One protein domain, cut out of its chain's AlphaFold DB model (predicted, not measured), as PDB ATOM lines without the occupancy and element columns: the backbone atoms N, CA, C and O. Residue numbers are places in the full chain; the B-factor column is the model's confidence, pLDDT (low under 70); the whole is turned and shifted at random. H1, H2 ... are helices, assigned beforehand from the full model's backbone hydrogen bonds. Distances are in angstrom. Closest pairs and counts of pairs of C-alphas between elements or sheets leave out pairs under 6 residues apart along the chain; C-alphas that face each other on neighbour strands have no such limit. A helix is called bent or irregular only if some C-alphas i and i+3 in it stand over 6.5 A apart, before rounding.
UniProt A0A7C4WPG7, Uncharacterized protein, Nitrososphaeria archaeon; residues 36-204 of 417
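AT A GLANCE: This is residues 36 to 204 of the 417 residues of an uncharacterized protein of Nitrososphaeria archaeon (UniProt A0A7C4WPG7). What shape do these atoms make? The model is a flat slab of aligned helices in two groups side by side: H1, H2 and H3 form a triangle, and H4 to H7 make the second group, with H5 and H6 following each other over H4 and H7. The two groups meet narrowly, where H1 comes near H4 and H6. How is it built along the printed part? The printed part has 169 residues with seven named helices, H1 to H7 in order, and no named strand: the class is all helix. H1, H2, H3, H4, H5 and H7 form an up and down bundle, each running against the one before it; the whole is compact, with a radius of gyration of the C-alphas of 17.8 A and spans of 54 by 42 by 19 A.

IN THESE COORDINATES: Where are the first helices? H1, residues 36 to 64, begins with C-alpha 36 at (189.058, 236.300, 157.100) and is 42.4 A long. H2, residues 71 to 92, measures 32.1 A, and H3, residues 96 to 123, 41.0 A. Where are the others? H4, residues 128 to 153, measures 38.0 A; H5 is residues 155 to 166 and H6 residues 170 to 178. H7, residues 182 to 204, measures 33.0 A and ends with C-alpha 204 at (170.300, 213.202, 141.302). H5 is irregular: C-alphas 156 and 159 are 8.1 A apart.

HOW THE PARTS SIT: What does H1 touch? H1 and H2 form a hairpin, with closest C-alphas Ile 44 and Leu 84 at 6.9 A. H1 touches H3 the same way at a shallow tilt of 24 degrees, closest C-alphas Ala 40 and Val 100 at 5.0 A. With residues 49 to 53 alone H1 only just touches H4, with 3 pairs of C-alphas within 8 A, the closest being Arg 53 and Leu 137 at 7.6 A. Which other helices touch? Among them, H2 and H3 form a hairpin, closest C-alphas Gly 80 and Ala 106 at 4.2 A. H5 touches H7, opposite ways at a shallow tilt of 6 degrees, closest C-alphas Ala 164 and Ala 192 at 4.3 A. H6 and H7 form a hairpin, closest C-alphas Ile 173 and Val 185 at 6.3 A. Which stay apart, and how are the backbones? H3 and H4 are apart, for instance. Every O i to N i+4 pair is within hydrogen-bond range in H1, H3, H4, H6 and H7, against 17 of 18 in H2 and 6 of 8 in H5.

THE WHOLE: How large is it? The C-alphas farthest apart, those of Gly 67 and Ala 204, are 55.9 A apart. Are there cuts, long links or weak places? The printed part has no cut and no long link. Mean pLDDT of the printed part is 85.9, with residues 65 to 67 and 122 to 130 under 70.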
ATOM      1  N   GLU A  36     187.602 236.044 157.033       77.06
ATOM      2  CA  GLU A  36     189.058 236.300 157.100       77.06
ATOM      3  C   GLU A  36     189.852 235.045 157.469       77.06
ATOM      4  O   GLU A  36     190.921 234.804 156.904       77.06
ATOM      5  N   VAL A  37     189.291 234.216 158.353       85.19
ATOM      6  CA  VAL A  37     189.870 232.925 158.752       85.19
ATOM      7  C   VAL A  37     189.898 231.975 157.559       85.19
ATOM      8  O   VAL A  37     190.970 231.513 157.167       85.19
ATOM      9  N   GLU A  38     188.745 231.775 156.911       83.06
ATOM     10  CA  GLU A  38     188.635 230.907 155.733       83.06
ATOM     11  C   GLU A  38     189.567 231.358 154.600       83.06
ATOM     12  O   GLU A  38     190.189 230.534 153.926       83.06
ATOM     13  N   LYS A  39     189.710 232.674 154.397       83.62
ATOM     14  CA  LYS A  39     190.619 233.231 153.390       83.62
ATOM     15  C   LYS A  39     192.086 232.945 153.716       83.62
ATOM     16  O   LYS A  39     192.842 232.586 152.810       83.62
ATOM     17  N   ALA A  40     192.502 233.123 154.970       87.50
ATOM     18  CA  ALA A  40     193.875 232.863 155.396       87.50
ATOM     19  C   ALA A  40     194.236 231.376 155.240       87.50
ATOM     20  O   ALA A  40     195.279 231.047 154.671       87.50
ATOM     21  N   GLU A  41     193.346 230.482 155.675       86.75
ATOM     22  CA  GLU A  41     193.518 229.033 155.546       86.75
ATOM     23  C   GLU A  41     193.586 228.599 154.079       86.75
ATOM     24  O   GLU A  41     194.493 227.854 153.697       86.75
ATOM     25  N   ALA A  42     192.697 229.127 153.230       81.62
ATOM     26  CA  ALA A  42     192.701 228.838 151.799       81.62
ATOM     27  C   ALA A  42     194.024 229.248 151.130       81.62
ATOM     28  O   ALA A  42     194.594 228.474 150.357       81.62
ATOM     29  N   LEU A  43     194.554 230.436 151.443       82.50
ATOM     30  CA  LEU A  43     195.825 230.910 150.885       82.50
ATOM     31  C   LEU A  43     197.019 230.070 151.349       82.50
ATOM     32  O   LEU A  43     197.890 229.753 150.538       82.50
ATOM     33  N   ILE A  44     197.049 229.654 152.616       90.25
ATOM     34  CA  ILE A  44     198.076 228.733 153.124       90.25
ATOM     35  C   ILE A  44     197.978 227.371 152.435       90.25
ATOM     36  O   ILE A  44     199.008 226.796 152.078       90.25
ATOM     37  N   GLY A  45     196.763 226.875 152.191       82.44
ATOM     38  CA  GLY A  45     196.533 225.657 151.416       82.44
ATOM     39  C   GLY A  45     197.111 225.752 150.001       82.44
ATOM     40  O   GLY A  45     197.835 224.857 149.562       82.44
ATOM     41  N   ILE A  46     196.872 226.866 149.300       79.06
ATOM     42  CA  ILE A  46     197.433 227.111 147.959       79.06
ATOM     43  C   ILE A  46     198.964 227.179 148.011       79.06
ATOM     44  O   ILE A  46     199.634 226.552 147.187       79.06
ATOM     45  N   ALA A  47     199.528 227.894 148.986       86.69
ATOM     46  CA  ALA A  47     200.972 227.997 149.167       86.69
ATOM     47  C   ALA A  47     201.619 226.632 149.463       86.69
ATOM     48  O   ALA A  47     202.652 226.313 148.878       86.69
ATOM     49  N   LYS A  48     200.986 225.782 150.286       89.56
ATOM     50  CA  LYS A  48     201.433 224.400 150.536       89.56
ATOM     51  C   LYS A  48     201.457 223.584 149.242       89.56
ATOM     52  O   LYS A  48     202.478 222.982 148.920       89.56
ATOM     53  N   LYS A  49     200.374 223.615 148.457       81.12
ATOM     54  CA  LYS A  49     200.302 222.926 147.155       81.12
ATOM     55  C   LYS A  49     201.371 223.424 146.181       81.12
ATOM     56  O   LYS A  49     201.925 222.637 145.416       81.12
ATOM     57  N   ALA A  50     201.664 224.726 146.184       82.50
ATOM     58  CA  ALA A  50     202.740 225.301 145.384       82.50
ATOM     59  C   ALA A  50     204.118 224.792 145.839       82.50
ATOM     60  O   ALA A  50     204.901 224.382 144.986       82.50
ATOM     61  N   SER A  51     204.369 224.741 147.150       89.94
ATOM     62  CA  SER A  51     205.598 224.190 147.732       89.94
ATOM     63  C   SER A  51     205.848 222.753 147.288       89.94
ATOM     64  O   SER A  51     206.891 222.473 146.710       89.94
ATOM     65  N   LEU A  52     204.863 221.868 147.466       82.75
ATOM     66  CA  LEU A  52     204.980 220.448 147.109       82.75
ATOM     67  C   LEU A  52     205.293 220.249 145.620       82.75
ATOM     68  O   LEU A  52     206.073 219.380 145.241       82.75
ATOM     69  N   ARG A  53     204.720 221.095 144.752       81.00
ATOM     70  CA  ARG A  53     205.054 221.076 143.323       81.00
ATOM     71  C   ARG A  53     206.507 221.453 143.084       81.00
ATOM     72  O   ARG A  53     207.137 220.816 142.254       81.00
ATOM     73  N   ILE A  54     207.021 222.488 143.749       86.75
ATOM     74  CA  ILE A  54     208.432 222.866 143.610       86.75
ATOM     75  C   ILE A  54     209.329 221.760 144.142       86.75
ATOM     76  O   ILE A  54     210.259 221.393 143.444       86.75
ATOM     77  N   GLU A  55     209.028 221.199 145.308       86.50
ATOM     78  CA  GLU A  55     209.791 220.113 145.924       86.50
ATOM     79  C   GLU A  55     209.953 218.910 144.996       86.50
ATOM     80  O   GLU A  55     211.075 218.484 144.725       86.50
ATOM     81  N   TYR A  56     208.840 218.424 144.440       81.31
ATOM     82  CA  TYR A  56     208.844 217.329 143.474       81.31
ATOM     83  C   TYR A  56     209.760 217.634 142.282       81.31
ATOM     84  O   TYR A  56     210.626 216.840 141.923       81.31
ATOM     85  N   ILE A  57     209.605 218.830 141.710       80.06
ATOM     86  CA  ILE A  57     210.393 219.293 140.569       80.06
ATOM     87  C   ILE A  57     211.890 219.370 140.920       80.06
ATOM     88  O   ILE A  57     212.743 219.013 140.113       80.06
ATOM     89  N   LEU A  58     212.213 219.865 142.112       85.44
ATOM     90  CA  LEU A  58     213.579 220.096 142.563       85.44
ATOM     91  C   LEU A  58     214.316 218.768 142.783       85.44
ATOM     92  O   LEU A  58     215.479 218.655 142.400       85.44
ATOM     93  N   ASN A  59     213.632 217.761 143.331       84.00
ATOM     94  CA  ASN A  59     214.176 216.413 143.501       84.00
ATOM     95  C   ASN A  59     214.466 215.747 142.146       84.00
ATOM     96  O   ASN A  59     215.566 215.246 141.941       84.00
ATOM     97  N   GLU A  60     213.547 215.842 141.185       76.12
ATOM     98  CA  GLU A  60     213.743 215.298 139.832       76.12
ATOM     99  C   GLU A  60     214.930 215.944 139.099       76.12
ATOM    100  O   GLU A  60     215.745 215.254 138.491       76.12
ATOM    101  N   VAL A  61     215.081 217.272 139.185       79.50
ATOM    102  CA  VAL A  61     216.224 217.971 138.571       79.50
ATOM    103  C   VAL A  61     217.542 217.559 139.227       79.50
ATOM    104  O   VAL A  61     218.545 217.408 138.531       79.50
ATOM    105  N   LYS A  62     217.551 217.335 140.547       82.12
ATOM    106  CA  LYS A  62     218.732 216.832 141.264       82.12
ATOM    107  C   LYS A  62     219.140 215.433 140.809       82.12
ATOM    108  O   LYS A  62     220.336 215.165 140.737       82.12
ATOM    109  N   GLU A  63     218.176 214.570 140.501       76.50
ATOM    110  CA  GLU A  63     218.447 213.208 140.035       76.50
ATOM    111  C   GLU A  63     218.855 213.152 138.558       76.50
ATOM    112  O   GLU A  63     219.803 212.447 138.211       76.50
ATOM    113  N   LYS A  64     218.172 213.901 137.683       71.94
ATOM    114  CA  LYS A  64     218.318 213.772 136.222       71.94
ATOM    115  C   LYS A  64     219.292 214.758 135.587       71.94
ATOM    116  O   LYS A  64     219.892 214.444 134.563       71.94
ATOM    117  N   ALA A  65     219.477 215.939 136.170       65.19
ATOM    118  CA  ALA A  65     220.261 217.015 135.572       65.19
ATOM    119  C   ALA A  65     221.520 217.330 136.392       65.19
ATOM    120  O   ALA A  65     221.743 218.458 136.848       65.19
ATOM    121  N   ALA A  66     222.362 216.308 136.577       62.25
ATOM    122  CA  ALA A  66     223.634 216.437 137.276       62.25
ATOM    123  C   ALA A  66     224.503 217.535 136.627       62.25
ATOM    124  O   ALA A  66     224.940 217.411 135.484       62.25
ATOM    125  N   GLY A  67     224.757 218.616 137.370       65.19
ATOM    126  CA  GLY A  67     225.603 219.732 136.934       65.19
ATOM    127  C   GLY A  67     224.869 221.036 136.601       65.19
ATOM    128  O   GLY A  67     225.538 222.049 136.392       65.19
ATOM    129  N   ILE A  68     223.531 221.068 136.612       74.62
ATOM    130  CA  ILE A  68     222.791 222.332 136.474       74.62
ATOM    131  C   ILE A  68     222.791 223.088 137.806       74.62
ATOM    132  O   ILE A  68     222.414 222.561 138.853       74.62
ATOM    133  N   ASN A  69     223.198 224.360 137.774       81.44
ATOM    134  CA  ASN A  69     223.187 225.215 138.955       81.44
ATOM    135  C   ASN A  69     221.749 225.616 139.326       81.44
ATOM    136  O   ASN A  69     221.176 226.542 138.749       81.44
ATOM    137  N   ILE A  70     221.195 224.939 140.332       87.50
ATOM    138  CA  ILE A  70     219.864 225.208 140.893       87.50
ATOM    139  C   ILE A  70     219.898 225.953 142.234       87.50
ATOM    140  O   ILE A  70     218.856 226.114 142.866       87.50
ATOM    141  N   THR A  71     221.048 226.482 142.664       89.25
ATOM    142  CA  THR A  71     221.208 227.112 143.991       89.25
ATOM    143  C   THR A  71     220.218 228.259 144.220       89.25
ATOM    144  O   THR A  71     219.704 228.455 145.321       89.25
ATOM    145  N   LYS A  72     219.889 229.018 143.166       90.38
ATOM    146  CA  LYS A  72     218.880 230.085 143.253       90.38
ATOM    147  C   LYS A  72     217.471 229.532 143.510       90.38
ATOM    148  O   LYS A  72     216.709 230.172 144.230       90.38
ATOM    149  N   VAL A  73     217.135 228.379 142.931       91.50
ATOM    150  CA  VAL A  73     215.845 227.701 143.130       91.50
ATOM    151  C   VAL A  73     215.746 227.171 144.556       91.50
ATOM    152  O   VAL A  73     214.741 227.421 145.211       91.50
ATOM    153  N   GLU A  74     216.793 226.502 145.047       92.81
ATOM    154  CA  GLU A  74     216.855 225.973 146.418       92.81
ATOM    155  C   GLU A  74     216.633 227.075 147.449       92.81
ATOM    156  O   GLU A  74     215.751 226.962 148.295       92.81
ATOM    157  N   ARG A  75     217.339 228.201 147.300       95.56
ATOM    158  CA  ARG A  75     217.166 229.353 148.185       95.56
ATOM    159  C   ARG A  75     215.733 229.898 148.161       95.56
ATOM    160  O   ARG A  75     215.164 230.163 149.212       95.56
ATOM    161  N   LEU A  76     215.136 230.068 146.977       94.88
ATOM    162  CA  LEU A  76     213.751 230.548 146.858       94.88
ATOM    163  C   LEU A  76     212.747 229.560 147.471       94.88
ATOM    164  O   LEU A  76     211.767 229.981 148.085       94.88
ATOM    165  N   TYR A  77     212.989 228.257 147.320       95.62
ATOM    166  CA  TYR A  77     212.177 227.207 147.925       95.62
ATOM    167  C   TYR A  77     212.260 227.236 149.459       95.62
ATOM    168  O   TYR A  77     211.228 227.224 150.130       95.62
ATOM    169  N   GLU A  78     213.464 227.351 150.019       96.69
ATOM    170  CA  GLU A  78     213.693 227.478 151.463       96.69
ATOM    171  C   GLU A  78     213.063 228.756 152.039       96.69
ATOM    172  O   GLU A  78     212.346 228.694 153.040       96.69
ATOM    173  N   GLU A  79     213.253 229.905 151.379       95.25
ATOM    174  CA  GLU A  79     212.620 231.176 151.758       95.25
ATOM    175  C   GLU A  79     211.087 231.066 151.744       95.25
ATOM    176  O   GLU A  79     210.417 231.493 152.689       95.25
ATOM    177  N   GLY A  80     210.519 230.455 150.697       96.81
ATOM    178  CA  GLY A  80     209.081 230.211 150.588       96.81
ATOM    179  C   GLY A  80     208.551 229.320 151.713       96.81
ATOM    180  O   GLY A  80     207.520 229.629 152.314       96.81
ATOM    181  N   ASN A  81     209.275 228.256 152.064       97.44
ATOM    182  CA  ASN A  81     208.911 227.357 153.161       97.44
ATOM    183  C   ASN A  81     209.001 228.008 154.542       97.44
ATOM    184  O   ASN A  81     208.146 227.761 155.402       97.44
ATOM    185  N   ALA A  82     209.999 228.865 154.758       97.69
ATOM    186  CA  ALA A  82     210.110 229.648 155.981       97.69
ATOM    187  C   ALA A  82     208.902 230.586 156.141       97.69
ATOM    188  O   ALA A  82     208.271 230.605 157.200       97.69
ATOM    189  N   LEU A  83     208.519 231.297 155.074       97.06
ATOM    190  CA  LEU A  83     207.338 232.170 155.053       97.06
ATOM    191  C   LEU A  83     206.036 231.389 155.268       97.06
ATOM    192  O   LEU A  83     205.199 231.797 156.072       97.06
ATOM    193  N   LEU A  84     205.876 230.237 154.613       96.50
ATOM    194  CA  LEU A  84     204.715 229.364 154.796       96.50
ATOM    195  C   LEU A  84     204.606 228.853 156.242       96.50
ATOM    196  O   LEU A  84     203.511 228.785 156.803       96.50
ATOM    197  N   SER A  85     205.735 228.517 156.865       97.56
ATOM    198  CA  SER A  85     205.779 228.098 158.269       97.56
ATOM    199  C   SER A  85     205.385 229.237 159.210       97.56
ATOM    200  O   SER A  85     204.594 229.019 160.127       97.56
ATOM    201  N   GLN A  86     205.852 230.462 158.946       95.94
ATOM    202  CA  GLN A  86     205.433 231.657 159.688       95.94
ATOM    203  C   GLN A  86     203.937 231.947 159.499       95.94
ATOM    204  O   GLN A  86     203.253 232.248 160.471       95.94
ATOM    205  N   ALA A  87     203.392 231.774 158.291       94.69
ATOM    206  CA  ALA A  87     201.961 231.947 158.033       94.69
ATOM    207  C   ALA A  87     201.105 230.981 158.880       94.69
ATOM    208  O   ALA A  87     200.093 231.376 159.457       94.69
ATOM    209  N   LYS A  88     201.546 229.720 159.024       95.00
ATOM    210  CA  LYS A  88     200.898 228.720 159.896       95.00
ATOM    211  C   LYS A  88     200.999 229.065 161.385       95.00
ATOM    212  O   LYS A  88     200.134 228.670 162.165       95.00
ATOM    213  N   VAL A  89     202.068 229.740 161.814       96.81
ATOM    214  CA  VAL A  89     202.178 230.276 163.182       96.81
ATOM    215  C   VAL A  89     201.179 231.420 163.367       96.81
ATOM    216  O   VAL A  89     200.374 231.353 164.289       96.81
ATOM    217  N   ALA A  90     201.136 232.375 162.436       93.50
ATOM    218  CA  ALA A  90     200.231 233.522 162.492       93.50
ATOM    219  C   ALA A  90     198.743 233.117 162.546       93.50
ATOM    220  O   ALA A  90     197.980 233.717 163.299       93.50
ATOM    221  N   ILE A  91     198.328 232.052 161.838       92.25
ATOM    222  CA  ILE A  91     196.970 231.486 161.986       92.25
ATOM    223  C   ILE A  91     196.696 231.009 163.416       92.25
ATOM    224  O   ILE A  91     195.628 231.290 163.958       92.25
ATOM    225  N   ARG A  92     197.640 230.289 164.037       93.81
ATOM    226  CA  ARG A  92     197.479 229.775 165.409       93.81
ATOM    227  C   ARG A  92     197.410 230.900 166.438       93.81
ATOM    228  O   ARG A  92     196.736 230.756 167.450       93.81
ATOM    229  N   GLU A  93     198.065 232.018 166.148       94.81
ATOM    230  CA  GLU A  93     198.039 233.249 166.943       94.81
ATOM    231  C   GLU A  93     196.839 234.157 166.615       94.81
ATOM    232  O   GLU A  93     196.755 235.266 167.131       94.81
ATOM    233  N   GLN A  94     195.902 233.704 165.766       93.25
ATOM    234  CA  GLN A  94     194.727 234.462 165.306       93.25
ATOM    235  C   GLN A  94     195.072 235.779 164.582       93.25
ATOM    236  O   GLN A  94     194.231 236.664 164.430       93.25
ATOM    237  N   ASN A  95     196.300 235.905 164.075       93.50
ATOM    238  CA  ASN A  95     196.752 237.040 163.284       93.50
ATOM    239  C   ASN A  95     196.555 236.754 161.784       93.50
ATOM    240  O   ASN A  95     197.495 236.481 161.030       93.50
ATOM    241  N   TYR A  96     195.293 236.784 161.351       91.50
ATOM    242  CA  TYR A  96     194.902 236.412 159.986       91.50
ATOM    243  C   TYR A  96     195.450 237.369 158.919       91.50
ATOM    244  O   TYR A  96     195.782 236.932 157.817       91.50
ATOM    245  N   GLY A  97     195.613 238.656 159.246       88.50
ATOM    246  CA  GLY A  97     196.212 239.643 158.344       88.50
ATOM    247  C   GLY A  97     197.660 239.301 157.989       88.50
ATOM    248  O   GLY A  97     198.021 239.267 156.808       88.50
ATOM    249  N   ASP A  98     198.477 238.967 158.993       90.56
ATOM    250  CA  ASP A  98     199.849 238.519 158.749       90.56
ATOM    251  C   ASP A  98     199.903 237.140 158.098       90.56
ATOM    252  O   ASP A  98     200.716 236.940 157.196       90.56
ATOM    253  N   ALA A  99     199.012 236.215 158.467       93.69
ATOM    254  CA  ALA A  99     198.925 234.911 157.813       93.69
ATOM    255  C   ALA A  99     198.689 235.041 156.297       93.69
ATOM    256  O   ALA A  99     199.390 234.407 155.508       93.69
ATOM    257  N   VAL A 100     197.757 235.909 155.884       88.69
ATOM    258  CA  VAL A 100     197.474 236.205 154.470       88.69
ATOM    259  C   VAL A 100     198.707 236.777 153.772       88.69
ATOM    260  O   VAL A 100     199.095 236.289 152.709       88.69
ATOM    261  N   ARG A 101     199.346 237.794 154.363       93.00
ATOM    262  CA  ARG A 101     200.531 238.448 153.789       93.00
ATOM    263  C   ARG A 101     201.697 237.469 153.622       93.00
ATOM    264  O   ARG A 101     202.312 237.420 152.560       93.00
ATOM    265  N   LEU A 102     201.981 236.670 154.649       94.81
ATOM    266  CA  LEU A 102     203.049 235.668 154.638       94.81
ATOM    267  C   LEU A 102     202.777 234.557 153.619       94.81
ATOM    268  O   LEU A 102     203.693 234.158 152.900       94.81
ATOM    269  N   ALA A 103     201.526 234.102 153.504       91.38
ATOM    270  CA  ALA A 103     201.136 233.116 152.500       91.38
ATOM    271  C   ALA A 103     201.329 233.648 151.070       91.38
ATOM    272  O   ALA A 103     201.874 232.934 150.231       91.38
ATOM    273  N   ILE A 104     200.952 234.903 150.794       83.38
ATOM    274  CA  ILE A 104     201.175 235.536 149.482       83.38
ATOM    275  C   ILE A 104     202.669 235.606 149.159       83.38
ATOM    276  O   ILE A 104     203.077 235.145 148.094       83.38
ATOM    277  N   ASN A 105     203.486 236.082 150.100       86.88
ATOM    278  CA  ASN A 105     204.934 236.155 149.909       86.88
ATOM    279  C   ASN A 105     205.546 234.764 149.660       86.88
ATOM    280  O   ASN A 105     206.424 234.614 148.812       86.88
ATOM    281  N   ALA A 106     205.064 233.724 150.352       94.44
ATOM    282  CA  ALA A 106     205.493 232.349 150.099       94.44
ATOM    283  C   ALA A 106     205.153 231.905 148.664       94.44
ATOM    284  O   ALA A 106     206.011 231.377 147.957       94.44
ATOM    285  N   MET A 107     203.926 232.169 148.196       88.81
ATOM    286  CA  MET A 107     203.519 231.862 146.819       88.81
ATOM    287  C   MET A 107     204.361 232.599 145.775       88.81
ATOM    288  O   MET A 107     204.662 232.019 144.732       88.81
ATOM    289  N   GLU A 108     204.748 233.850 146.031       84.88
ATOM    290  CA  GLU A 108     205.637 234.613 145.147       84.88
ATOM    291  C   GLU A 108     207.008 233.941 145.026       84.88
ATOM    292  O   GLU A 108     207.472 233.702 143.910       84.88
ATOM    293  N   ARG A 109     207.602 233.516 146.149       94.44
ATOM    294  CA  ARG A 109     208.867 232.764 146.149       94.44
ATOM    295  C   ARG A 109     208.761 231.443 145.396       94.44
ATOM    296  O   ARG A 109     209.614 231.146 144.558       94.44
ATOM    297  N   PHE A 110     207.682 230.687 145.600       91.31
ATOM    298  CA  PHE A 110     207.446 229.452 144.849       91.31
ATOM    299  C   PHE A 110     207.219 229.709 143.355       91.31
ATOM    300  O   PHE A 110     207.674 228.930 142.515       91.31
ATOM    301  N   ARG A 111     206.553 230.810 142.988       86.75
ATOM    302  CA  ARG A 111     206.365 231.206 141.587       86.75
ATOM    303  C   ARG A 111     207.695 231.550 140.921       86.75
ATOM    304  O   ARG A 111     207.938 231.086 139.810       86.75
ATOM    305  N   GLU A 112     208.548 232.324 141.586       85.56
ATOM    306  CA  GLU A 112     209.890 232.642 141.090       85.56
ATOM    307  C   GLU A 112     210.733 231.370 140.917       85.56
ATOM    308  O   GLU A 112     211.341 231.175 139.862       85.56
ATOM    309  N   ALA A 113     210.704 230.464 141.903       90.62
ATOM    310  CA  ALA A 113     211.373 229.168 141.817       90.62
ATOM    311  C   ALA A 113     210.881 228.366 140.601       90.62
ATOM    312  O   ALA A 113     211.693 227.861 139.826       90.62
ATOM    313  N   ARG A 114     209.559 228.320 140.370       85.25
ATOM    314  CA  ARG A 114     208.950 227.645 139.210       85.25
ATOM    315  C   ARG A 114     209.439 228.208 137.880       85.25
ATOM    316  O   ARG A 114     209.679 227.440 136.957       85.25
ATOM    317  N   MET A 115     209.526 229.533 137.759       80.38
ATOM    318  CA  MET A 115     209.941 230.182 136.512       80.38
ATOM    319  C   MET A 115     211.387 229.842 136.157       80.38
ATOM    320  O   MET A 115     211.683 229.566 134.998       80.38
ATOM    321  N   ILE A 116     212.273 229.813 137.154       84.94
ATOM    322  CA  ILE A 116     213.669 229.416 136.948       84.94
ATOM    323  C   ILE A 116     213.735 227.933 136.580       84.94
ATOM    324  O   ILE A 116     214.394 227.570 135.612       84.94
ATOM    325  N   LEU A 117     212.994 227.087 137.296       82.69
ATOM    326  CA  LEU A 117     212.912 225.662 136.992       82.69
ATOM    327  C   LEU A 117     212.426 225.407 135.561       82.69
ATOM    328  O   LEU A 117     213.031 224.602 134.871       82.69
ATOM    329  N   ALA A 118     211.415 226.130 135.070       75.94
ATOM    330  CA  ALA A 118     210.936 225.994 133.691       75.94
ATOM    331  C   ALA A 118     212.054 226.195 132.650       75.94
ATOM    332  O   ALA A 118     212.163 225.406 131.718       75.94
ATOM    333  N   SER A 119     212.932 227.184 132.855       74.50
ATOM    334  CA  SER A 119     214.089 227.398 131.972       74.50
ATOM    335  C   SER A 119     215.138 226.281 132.060       74.50
ATOM    336  O   SER A 119     215.812 225.995 131.077       74.50
ATOM    337  N   VAL A 120     215.246 225.611 133.211       75.75
ATOM    338  CA  VAL A 120     216.100 224.428 133.382       75.75
ATOM    339  C   VAL A 120     215.539 223.232 132.605       75.75
ATOM    340  O   VAL A 120     216.308 222.511 131.978       75.75
ATOM    341  N   PHE A 121     214.212 223.053 132.572       70.38
ATOM    342  CA  PHE A 121     213.567 221.986 131.791       70.38
ATOM    343  C   PHE A 121     213.790 222.129 130.286       70.38
ATOM    344  O   PHE A 121     214.057 221.131 129.623       70.38
ATOM    345  N   GLU A 122     213.731 223.355 129.760       67.75
ATOM    346  CA  GLU A 122     214.037 223.624 128.347       67.75
ATOM    347  C   GLU A 122     215.489 223.276 127.992       67.75
ATOM    348  O   GLU A 122     215.760 222.824 126.885       67.75
ATOM    349  N   GLN A 123     216.423 223.457 128.930       65.38
ATOM    350  CA  GLN A 123     217.847 223.175 128.718       65.38
ATOM    351  C   GLN A 123     218.210 221.696 128.879       65.38
ATOM    352  O   GLN A 123     219.204 221.252 128.312       65.38
ATOM    353  N   ALA A 124     217.437 220.950 129.665       62.66
ATOM    354  CA  ALA A 124     217.750 219.577 130.045       62.66
ATOM    355  C   ALA A 124     217.005 218.507 129.216       62.66
ATOM    356  O   ALA A 124     217.054 217.343 129.593       62.66
ATOM    357  N   GLU A 125     216.315 218.885 128.124       63.34
ATOM    358  CA  GLU A 125     215.526 217.981 127.251       63.34
ATOM    359  C   GLU A 125     214.641 216.993 128.037       63.34
ATOM    360  O   GLU A 125     214.521 215.814 127.710       63.34
ATOM    361  N   ILE A 126     214.034 217.465 129.126       62.72
ATOM    362  CA  ILE A 126     213.393 216.573 130.093       62.72
ATOM    363  C   ILE A 126     212.128 215.937 129.500       62.72
ATOM    364  O   ILE A 126     211.259 216.615 128.949       62.72
ATOM    365  N   GLU A 127     212.046 214.615 129.662       64.19
ATOM    366  CA  GLU A 127     211.090 213.701 129.035       64.19
ATOM    367  C   GLU A 127     209.604 214.034 129.271       64.19
ATOM    368  O   GLU A 127     209.180 214.525 130.318       64.19
ATOM    369  N   GLU A 128     208.776 213.653 128.294       66.06
ATOM    370  CA  GLU A 128     207.315 213.807 128.268       66.06
ATOM    371  C   GLU A 128     206.604 213.244 129.522       66.06
ATOM    372  O   GLU A 128     205.555 213.749 129.935       66.06
ATOM    373  N   GLU A 129     207.176 212.221 130.166       66.56
ATOM    374  CA  GLU A 129     206.665 211.640 131.416       66.56
ATOM    375  C   GLU A 129     206.671 212.624 132.589       66.56
ATOM    376  O   GLU A 129     205.737 212.626 133.393       66.56
ATOM    377  N   PHE A 130     207.646 213.528 132.649       69.75
ATOM    378  CA  PHE A 130     207.712 214.547 133.691       69.75
ATOM    379  C   PHE A 130     206.593 215.591 133.541       69.75
ATOM    380  O   PHE A 130     205.934 215.981 134.511       69.75
ATOM    381  N   ILE A 131     206.314 216.006 132.300       70.12
ATOM    382  CA  ILE A 131     205.193 216.908 131.992       70.12
ATOM    383  C   ILE A 131     203.868 216.236 132.385       70.12
ATOM    384  O   ILE A 131     202.998 216.877 132.989       70.12
ATOM    385  N   LYS A 132     203.731 214.929 132.116       75.62
ATOM    386  CA  LYS A 132     202.568 214.130 132.536       75.62
ATOM    387  C   LYS A 132     202.440 214.077 134.061       75.62
ATOM    388  O   LYS A 132     201.361 214.381 134.568       75.62
ATOM    389  N   ALA A 133     203.516 213.791 134.794       79.56
ATOM    390  CA  ALA A 133     203.524 213.775 136.259       79.56
ATOM    391  C   ALA A 133     203.059 215.113 136.863       79.56
ATOM    392  O   ALA A 133     202.198 215.148 137.750       79.56
ATOM    393  N   GLN A 134     203.530 216.239 136.316       76.50
ATOM    394  CA  GLN A 134     203.084 217.563 136.751       76.50
ATOM    395  C   GLN A 134     201.590 217.795 136.472       76.50
ATOM    396  O   GLN A 134     200.869 218.324 137.326       76.50
ATOM    397  N   GLY A 135     201.115 217.401 135.289       78.81
ATOM    398  CA  GLY A 135     199.699 217.471 134.932       78.81
ATOM    399  C   GLY A 135     198.819 216.671 135.896       78.81
ATOM    400  O   GLY A 135     197.763 217.154 136.318       78.81
ATOM    401  N   LEU A 136     199.285 215.493 136.316       86.75
ATOM    402  CA  LEU A 136     198.583 214.638 137.269       86.75
ATOM    403  C   LEU A 136     198.539 215.232 138.682       86.75
ATOM    404  O   LEU A 136     197.468 215.228 139.286       86.75
ATOM    405  N   LEU A 137     199.621 215.850 139.178       83.38
ATOM    406  CA  LEU A 137     199.579 216.598 140.448       83.38
ATOM    407  C   LEU A 137     198.532 217.711 140.420       83.38
ATOM    408  O   LEU A 137     197.827 217.950 141.404       83.38
ATOM    409  N   VAL A 138     198.416 218.423 139.297       83.31
ATOM    410  CA  VAL A 138     197.397 219.467 139.133       83.31
ATOM    411  C   VAL A 138     195.994 218.858 139.124       83.31
ATOM    412  O   VAL A 138     195.096 219.399 139.770       83.31
ATOM    413  N   ALA A 139     195.798 217.738 138.429       85.88
ATOM    414  CA  ALA A 139     194.512 217.051 138.355       85.88
ATOM    415  C   ALA A 139     194.060 216.479 139.713       85.88
ATOM    416  O   ALA A 139     192.899 216.668 140.085       85.88
ATOM    417  N   ALA A 140     194.965 215.863 140.482       87.75
ATOM    418  CA  ALA A 140     194.687 215.372 141.834       87.75
ATOM    419  C   ALA A 140     194.235 216.515 142.756       87.75
ATOM    420  O   ALA A 140     193.142 216.464 143.316       87.75
ATOM    421  N   ASN A 141     194.999 217.612 142.798       84.56
ATOM    422  CA  ASN A 141     194.673 218.797 143.600       84.56
ATOM    423  C   ASN A 141     193.312 219.414 143.244       84.56
ATOM    424  O   ASN A 141     192.526 219.752 144.128       84.56
ATOM    425  N   ARG A 142     193.004 219.545 141.946       82.00
ATOM    426  CA  ARG A 142     191.695 220.044 141.487       82.00
ATOM    427  C   ARG A 142     190.551 219.115 141.892       82.00
ATOM    428  O   ARG A 142     189.445 219.584 142.159       82.00
ATOM    429  N   THR A 143     190.806 217.808 141.909       90.06
ATOM    430  CA  THR A 143     189.814 216.810 142.322       90.06
ATOM    431  C   THR A 143     189.575 216.881 143.833       90.06
ATOM    432  O   THR A 143     188.416 216.914 144.238       90.06
ATOM    433  N   LEU A 144     190.621 217.043 144.653       88.88
ATOM    434  CA  LEU A 144     190.499 217.302 146.096       88.88
ATOM    435  C   LEU A 144     189.699 218.583 146.392       88.88
ATOM    436  O   LEU A 144     188.736 218.549 147.151       88.88
ATOM    437  N   GLU A 145     189.985 219.690 145.700       84.69
ATOM    438  CA  GLU A 145     189.213 220.943 145.837       84.69
ATOM    439  C   GLU A 145     187.740 220.786 145.435       84.69
ATOM    440  O   GLU A 145     186.847 221.482 145.928       84.69
ATOM    441  N   ARG A 146     187.453 219.902 144.477       89.31
ATOM    442  CA  ARG A 146     186.076 219.546 144.134       89.31
ATOM    443  C   ARG A 146     185.437 218.737 145.263       89.31
ATOM    444  O   ARG A 146     184.298 219.036 145.606       89.31
ATOM    445  N   ILE A 147     186.145 217.765 145.837       90.62
ATOM    446  CA  ILE A 147     185.665 216.954 146.962       90.62
ATOM    447  C   ILE A 147     185.335 217.839 148.167       90.62
ATOM    448  O   ILE A 147     184.221 217.749 148.674       90.62
ATOM    449  N   GLU A 148     186.228 218.743 148.573       87.19
ATOM    450  CA  GLU A 148     185.994 219.661 149.697       87.19
ATOM    451  C   GLU A 148     184.731 220.511 149.500       87.19
ATOM    452  O   GLU A 148     183.889 220.611 150.393       87.19
ATOM    453  N   ARG A 149     184.547 221.083 148.300       86.25
ATOM    454  CA  ARG A 149     183.338 221.859 147.969       86.25
ATOM    455  C   ARG A 149     182.066 221.017 148.047       86.25
ATOM    456  O   ARG A 149     181.040 221.509 148.520       86.25
ATOM    457  N   LEU A 150     182.128 219.767 147.587       87.69
ATOM    458  CA  LEU A 150     180.996 218.845 147.656       87.69
ATOM    459  C   LEU A 150     180.704 218.431 149.103       87.69
ATOM    460  O   LEU A 150     179.542 218.466 149.489       87.69
ATOM    461  N   LYS A 151     181.722 218.152 149.927       87.62
ATOM    462  CA  LYS A 151     181.555 217.832 151.356       87.62
ATOM    463  C   LYS A 151     180.870 218.957 152.130       87.62
ATOM    464  O   LYS A 151     179.997 218.683 152.942       87.62
ATOM    465  N   LYS A 152     181.211 220.220 151.839       84.94
ATOM    466  CA  LYS A 152     180.551 221.389 152.453       84.94
ATOM    467  C   LYS A 152     179.064 221.506 152.101       84.94
ATOM    468  O   LYS A 152     178.320 222.134 152.844       84.94
ATOM    469  N   SER A 153     178.647 220.954 150.960       79.44
ATOM    470  CA  SER A 153     177.316 221.198 150.390       79.44
ATOM    471  C   SER A 153     176.393 219.975 150.415       79.44
ATOM    472  O   SER A 153     175.187 220.150 150.279       79.44
ATOM    473  N   LEU A 154     176.938 218.757 150.519       84.06
ATOM    474  CA  LEU A 154     176.227 217.492 150.299       84.06
ATOM    475  C   LEU A 154     176.670 216.435 151.327       84.06
ATOM    476  O   LEU A 154     177.566 215.626 151.066       84.06
ATOM    477  N   SER A 155     176.031 216.432 152.497       83.81
ATOM    478  CA  SER A 155     176.311 215.462 153.569       83.81
ATOM    479  C   SER A 155     175.977 214.017 153.181       83.81
ATOM    480  O   SER A 155     176.573 213.073 153.692       83.81
ATOM    481  N   GLU A 156     175.052 213.820 152.243       82.88
ATOM    482  CA  GLU A 156     174.506 212.515 151.862       82.88
ATOM    483  C   GLU A 156     175.517 211.625 151.124       82.88
ATOM    484  O   GLU A 156     175.361 210.407 151.097       82.88
ATOM    485  N   ILE A 157     176.568 212.211 150.539       88.06
ATOM    486  CA  ILE A 157     177.615 211.480 149.802       88.06
ATOM    487  C   ILE A 157     178.969 211.491 150.505       88.06
ATOM    488  O   ILE A 157     179.983 211.124 149.907       88.06
ATOM    489  N   GLN A 158     179.003 211.894 151.774       88.25
ATOM    490  CA  GLN A 158     180.245 212.131 152.498       88.25
ATOM    491  C   GLN A 158     181.159 210.895 152.551       88.25
ATOM    492  O   GLN A 158     182.344 211.021 152.257       88.25
ATOM    493  N   ALA A 159     180.616 209.697 152.788       90.25
ATOM    494  CA  ALA A 159     181.402 208.457 152.804       90.25
ATOM    495  C   ALA A 159     182.059 208.139 151.441       90.25
ATOM    496  O   ALA A 159     183.214 207.711 151.368       90.25
ATOM    497  N   THR A 160     181.350 208.381 150.331       91.31
ATOM    498  CA  THR A 160     181.915 208.198 148.984       91.31
ATOM    499  C   THR A 160     182.975 209.252 148.680       91.31
ATOM    500  O   THR A 160     183.991 208.941 148.061       91.31
ATOM    501  N   LEU A 161     182.767 210.487 149.144       92.56
ATOM    502  CA  LEU A 161     183.740 211.569 149.019       92.56
ATOM    503  C   LEU A 161     185.008 211.309 149.844       92.56
ATOM    504  O   LEU A 161     186.093 211.577 149.348       92.56
ATOM    505  N   GLU A 162     184.895 210.745 151.047       92.88
ATOM    506  CA  GLU A 162     186.040 210.302 151.862       92.88
ATOM    507  C   GLU A 162     186.822 209.182 151.176       92.88
ATOM    508  O   GLU A 162     188.048 209.214 151.124       92.88
ATOM    509  N   THR A 163     186.125 208.227 150.558       94.06
ATOM    510  CA  THR A 163     186.781 207.168 149.777       94.06
ATOM    511  C   THR A 163     187.543 207.748 148.579       94.06
ATOM    512  O   THR A 163     188.687 207.373 148.331       94.06
ATOM    513  N   ALA A 164     186.934 208.688 147.849       94.50
ATOM    514  CA  ALA A 164     187.575 209.365 146.722       94.50
ATOM    515  C   ALA A 164     188.760 210.246 147.155       94.50
ATOM    516  O   ALA A 164     189.732 210.363 146.415       94.50
ATOM    517  N   GLU A 165     188.691 210.852 148.339       93.75
ATOM    518  CA  GLU A 165     189.777 211.645 148.919       93.75
ATOM    519  C   GLU A 165     190.969 210.773 149.315       93.75
ATOM    520  O   GLU A 165     192.100 211.113 148.986       93.75
ATOM    521  N   ASN A 166     190.721 209.612 149.928       94.12
ATOM    522  CA  ASN A 166     191.778 208.673 150.308       94.12
ATOM    523  C   ASN A 166     192.585 208.176 149.097       94.12
ATOM    524  O   ASN A 166     193.796 208.009 149.195       94.12
ATOM    525  N   LEU A 167     191.946 208.008 147.930       93.81
ATOM    526  CA  LEU A 167     192.641 207.680 146.672       93.81
ATOM    527  C   LEU A 167     193.614 208.776 146.210       93.81
ATOM    528  O   LEU A 167     194.511 208.507 145.411       93.81
ATOM    529  N   LEU A 168     193.418 210.005 146.684       93.88
ATOM    530  CA  LEU A 168     194.157 211.203 146.302       93.88
ATOM    531  C   LEU A 168     195.046 211.729 147.435       93.88
ATOM    532  O   LEU A 168     195.385 212.913 147.422       93.88
ATOM    533  N   ASN A 169     195.424 210.877 148.395       91.06
ATOM    534  CA  ASN A 169     196.354 211.240 149.462       91.06
ATOM    535  C   ASN A 169     197.608 211.920 148.874       91.06
ATOM    536  O   ASN A 169     198.301 211.334 148.041       91.06
ATOM    537  N   GLU A 170     197.864 213.172 149.276       84.31
ATOM    538  CA  GLU A 170     198.911 214.011 148.676       84.31
ATOM    539  C   GLU A 170     200.293 213.346 148.757       84.31
ATOM    540  O   GLU A 170     201.019 213.335 147.763       84.31
ATOM    541  N   ASP A 171     200.624 212.749 149.904       84.06
ATOM    542  CA  ASP A 171     201.930 212.139 150.155       84.06
ATOM    543  C   ASP A 171     202.116 210.869 149.308       84.06
ATOM    544  O   ASP A 171     203.164 210.680 148.687       84.06
ATOM    545  N   GLU A 172     201.079 210.032 149.197       89.19
ATOM    546  CA  GLU A 172     201.120 208.834 148.349       89.19
ATOM    547  C   GLU A 172     201.227 209.176 146.859       89.19
ATOM    548  O   GLU A 172     201.983 208.537 146.127       89.19
ATOM    549  N   ILE A 173     200.483 210.184 146.390       89.75
ATOM    550  CA  ILE A 173     200.537 210.620 144.989       89.75
ATOM    551  C   ILE A 173     201.934 211.148 144.655       89.75
ATOM    552  O   ILE A 173     202.467 210.814 143.597       89.75
ATOM    553  N   ILE A 174     202.542 211.937 145.543       83.38
ATOM    554  CA  ILE A 174     203.908 212.439 145.350       83.38
ATOM    555  C   ILE A 174     204.907 211.279 145.319       83.38
ATOM    556  O   ILE A 174     205.714 211.224 144.394       83.38
ATOM    557  N   GLY A 175     204.815 210.334 146.260       84.38
ATOM    558  CA  GLY A 175     205.689 209.158 146.291       84.38
ATOM    559  C   GLY A 175     205.604 208.329 145.006       84.38
ATOM    560  O   GLY A 175     206.623 208.029 144.391       84.38
ATOM    561  N   LEU A 176     204.392 208.046 144.517       88.50
ATOM    562  CA  LEU A 176     204.198 207.318 143.256       88.50
ATOM    563  C   LEU A 176     204.799 208.048 142.051       88.50
ATOM    564  O   LEU A 176     205.342 207.406 141.153       88.50
ATOM    565  N   LEU A 177     204.705 209.378 142.008       85.62
ATOM    566  CA  LEU A 177     205.287 210.162 140.920       85.62
ATOM    567  C   LEU A 177     206.813 210.215 140.983       85.62
ATOM    568  O   LEU A 177     207.435 210.262 139.927       85.62
ATOM    569  N   GLN A 178     207.408 210.196 142.179       79.38
ATOM    570  CA  GLN A 178     208.864 210.095 142.359       79.38
ATOM    571  C   GLN A 178     209.382 208.715 141.937       79.38
ATOM    572  O   GLN A 178     210.465 208.592 141.385       79.38
ATOM    573  N   GLU A 179     208.576 207.671 142.117       83.12
ATOM    574  CA  GLU A 179     208.872 206.323 141.619       83.12
ATOM    575  C   GLU A 179     208.601 206.152 140.107       83.12
ATOM    576  O   GLU A 179     208.709 205.042 139.585       83.12
ATOM    577  N   GLY A 180     208.188 207.209 139.395       81.06
ATOM    578  CA  GLY A 180     207.847 207.151 137.968       81.06
ATOM    579  C   GLY A 180     206.531 206.424 137.649       81.06
ATOM    580  O   GLY A 180     206.227 206.155 136.487       81.06
ATOM    581  N   LYS A 181     205.688 206.118 138.644       86.81
ATOM    582  CA  LYS A 181     204.417 205.381 138.482       86.81
ATOM    583  C   LYS A 181     203.267 206.283 138.008       86.81
ATOM    584  O   LYS A 181     202.188 206.329 138.601       86.81
ATOM    585  N   VAL A 182     203.473 206.981 136.892       87.56
ATOM    586  CA  VAL A 182     202.529 207.952 136.299       87.56
ATOM    587  C   VAL A 182     201.162 207.317 135.986       87.56
ATOM    588  O   VAL A 182     200.119 207.906 136.276       87.56
ATOM    589  N   SER A 183     201.143 206.093 135.449       89.88
ATOM    590  CA  SER A 183     199.903 205.372 135.110       89.88
ATOM    591  C   SER A 183     199.048 205.030 136.334       89.88
ATOM    592  O   SER A 183     197.823 205.124 136.271       89.88
ATOM    593  N   GLU A 184     199.681 204.682 137.456       92.44
ATOM    594  CA  GLU A 184     198.992 204.359 138.712       92.44
ATOM    595  C   GLU A 184     198.291 205.599 139.279       92.44
ATOM    596  O   GLU A 184     197.120 205.565 139.657       92.44
ATOM    597  N   VAL A 185     198.979 206.741 139.248       91.81
ATOM    598  CA  VAL A 185     198.423 208.030 139.674       91.81
ATOM    599  C   VAL A 185     197.249 208.441 138.786       91.81
ATOM    600  O   VAL A 185     196.206 208.865 139.289       91.81
ATOM    601  N   ALA A 186     197.376 208.276 137.466       90.94
ATOM    602  CA  ALA A 186     196.280 208.534 136.537       90.94
ATOM    603  C   ALA A 186     195.060 207.641 136.828       90.94
ATOM    604  O   ALA A 186     193.928 208.130 136.820       90.94
ATOM    605  N   HIS A 187     195.285 206.360 137.140       95.25
ATOM    606  CA  HIS A 187     194.224 205.426 137.511       95.25
ATOM    607  C   HIS A 187     193.509 205.853 138.800       95.25
ATOM    608  O   HIS A 187     192.280 205.941 138.810       95.25
ATOM    609  N   ARG A 188     194.251 206.225 139.851       97.00
ATOM    610  CA  ARG A 188     193.679 206.726 141.115       97.00
ATOM    611  C   ARG A 188     192.823 207.977 140.918       97.00
ATOM    612  O   ARG A 188     191.718 208.063 141.455       97.00
ATOM    613  N   ILE A 189     193.280 208.926 140.096       93.88
ATOM    614  CA  ILE A 189     192.512 210.137 139.761       93.88
ATOM    615  C   ILE A 189     191.238 209.793 138.982       93.88
ATOM    616  O   ILE A 189     190.178 210.380 139.233       93.88
ATOM    617  N   ALA A 190     191.318 208.858 138.033       94.00
ATOM    618  CA  ALA A 190     190.155 208.402 137.282       94.00
ATOM    619  C   ALA A 190     189.128 207.723 138.201       94.00
ATOM    620  O   ALA A 190     187.936 208.020 138.112       94.00
ATOM    621  N   GLU A 191     189.591 206.881 139.123       96.25
ATOM    622  CA  GLU A 191     188.748 206.167 140.077       96.25
ATOM    623  C   GLU A 191     188.073 207.119 141.075       96.25
ATOM    624  O   GLU A 191     186.856 207.054 141.268       96.25
ATOM    625  N   ALA A 192     188.808 208.096 141.616       95.25
ATOM    626  CA  ALA A 192     188.234 209.146 142.455       95.25
ATOM    627  C   ALA A 192     187.130 209.925 141.713       95.25
ATOM    628  O   ALA A 192     186.031 210.124 142.235       95.25
ATOM    629  N   ASN A 193     187.370 210.310 140.453       93.50
ATOM    630  CA  ASN A 193     186.358 210.983 139.634       93.50
ATOM    631  C   ASN A 193     185.152 210.086 139.321       93.50
ATOM    632  O   ASN A 193     184.018 210.575 139.309       93.50
ATOM    633  N   ARG A 194     185.366 208.783 139.100       96.31
ATOM    634  CA  ARG A 194     184.295 207.799 138.898       96.31
ATOM    635  C   ARG A 194     183.381 207.738 140.118       96.31
ATOM    636  O   ARG A 194     182.164 207.831 139.952       96.31
ATOM    637  N   LEU A 195     183.954 207.643 141.320       94.25
ATOM    638  CA  LEU A 195     183.212 207.625 142.583       94.25
ATOM    639  C   LEU A 195     182.388 208.903 142.779       94.25
ATOM    640  O   LEU A 195     181.191 208.820 143.049       94.25
ATOM    641  N   ILE A 196     182.985 210.080 142.553       90.69
ATOM    642  CA  ILE A 196     182.279 211.372 142.644       90.69
ATOM    643  C   ILE A 196     181.088 211.412 141.678       90.69
ATOM    644  O   ILE A 196     179.981 211.790 142.057       90.69
ATOM    645  N   CYS A 197     181.294 211.020 140.419       89.38
ATOM    646  CA  CYS A 197     180.233 211.021 139.415       89.38
ATOM    647  C   CYS A 197     179.113 210.028 139.749       89.38
ATOM    648  O   CYS A 197     177.943 210.348 139.546       89.38
ATOM    649  N   GLN A 198     179.447 208.847 140.275       88.44
ATOM    650  CA  GLN A 198     178.451 207.872 140.719       88.44
ATOM    651  C   GLN A 198     177.632 208.396 141.895       88.44
ATOM    652  O   GLN A 198     176.408 208.316 141.850       88.44
ATOM    653  N   ALA A 199     178.284 208.995 142.890       87.31
ATOM    654  CA  ALA A 199     177.616 209.576 144.048       87.31
ATOM    655  C   ALA A 199     176.626 210.677 143.638       87.31
ATOM    656  O   ALA A 199     175.449 210.631 143.994       87.31
ATOM    657  N   LEU A 200     177.074 211.621 142.804       85.19
ATOM    658  CA  LEU A 200     176.229 212.704 142.297       85.19
ATOM    659  C   LEU A 200     175.070 212.191 141.441       85.19
ATOM    660  O   LEU A 200     173.972 212.743 141.497       85.19
ATOM    661  N   LYS A 201     175.299 211.141 140.647       84.19
ATOM    662  CA  LYS A 201     174.249 210.515 139.847       84.19
ATOM    663  C   LYS A 201     173.193 209.864 140.736       84.19
ATOM    664  O   LYS A 201     172.016 210.116 140.508       84.19
ATOM    665  N   SER A 202     173.597 209.097 141.747       81.00
ATOM    666  CA  SER A 202     172.668 208.489 142.706       81.00
ATOM    667  C   SER A 202     171.846 209.557 143.425       81.00
ATOM    668  O   SER A 202     170.625 209.486 143.400       81.00
ATOM    669  N   MET A 203     172.476 210.626 143.926       80.00
ATOM    670  CA  MET A 203     171.741 211.749 144.530       80.00
ATOM    671  C   MET A 203     170.752 212.401 143.561       80.00
ATOM    672  O   MET A 203     169.635 212.759 143.934       80.00
ATOM    673  N   ALA A 204     171.163 212.606 142.307       77.94
ATOM    674  CA  ALA A 204     170.300 213.202 141.302       77.94
ATOM    675  C   ALA A 204     169.098 212.306 140.991       77.94
ATOM    676  O   ALA A 204     168.001 212.836 140.827       77.94
TER     677      ALA A 204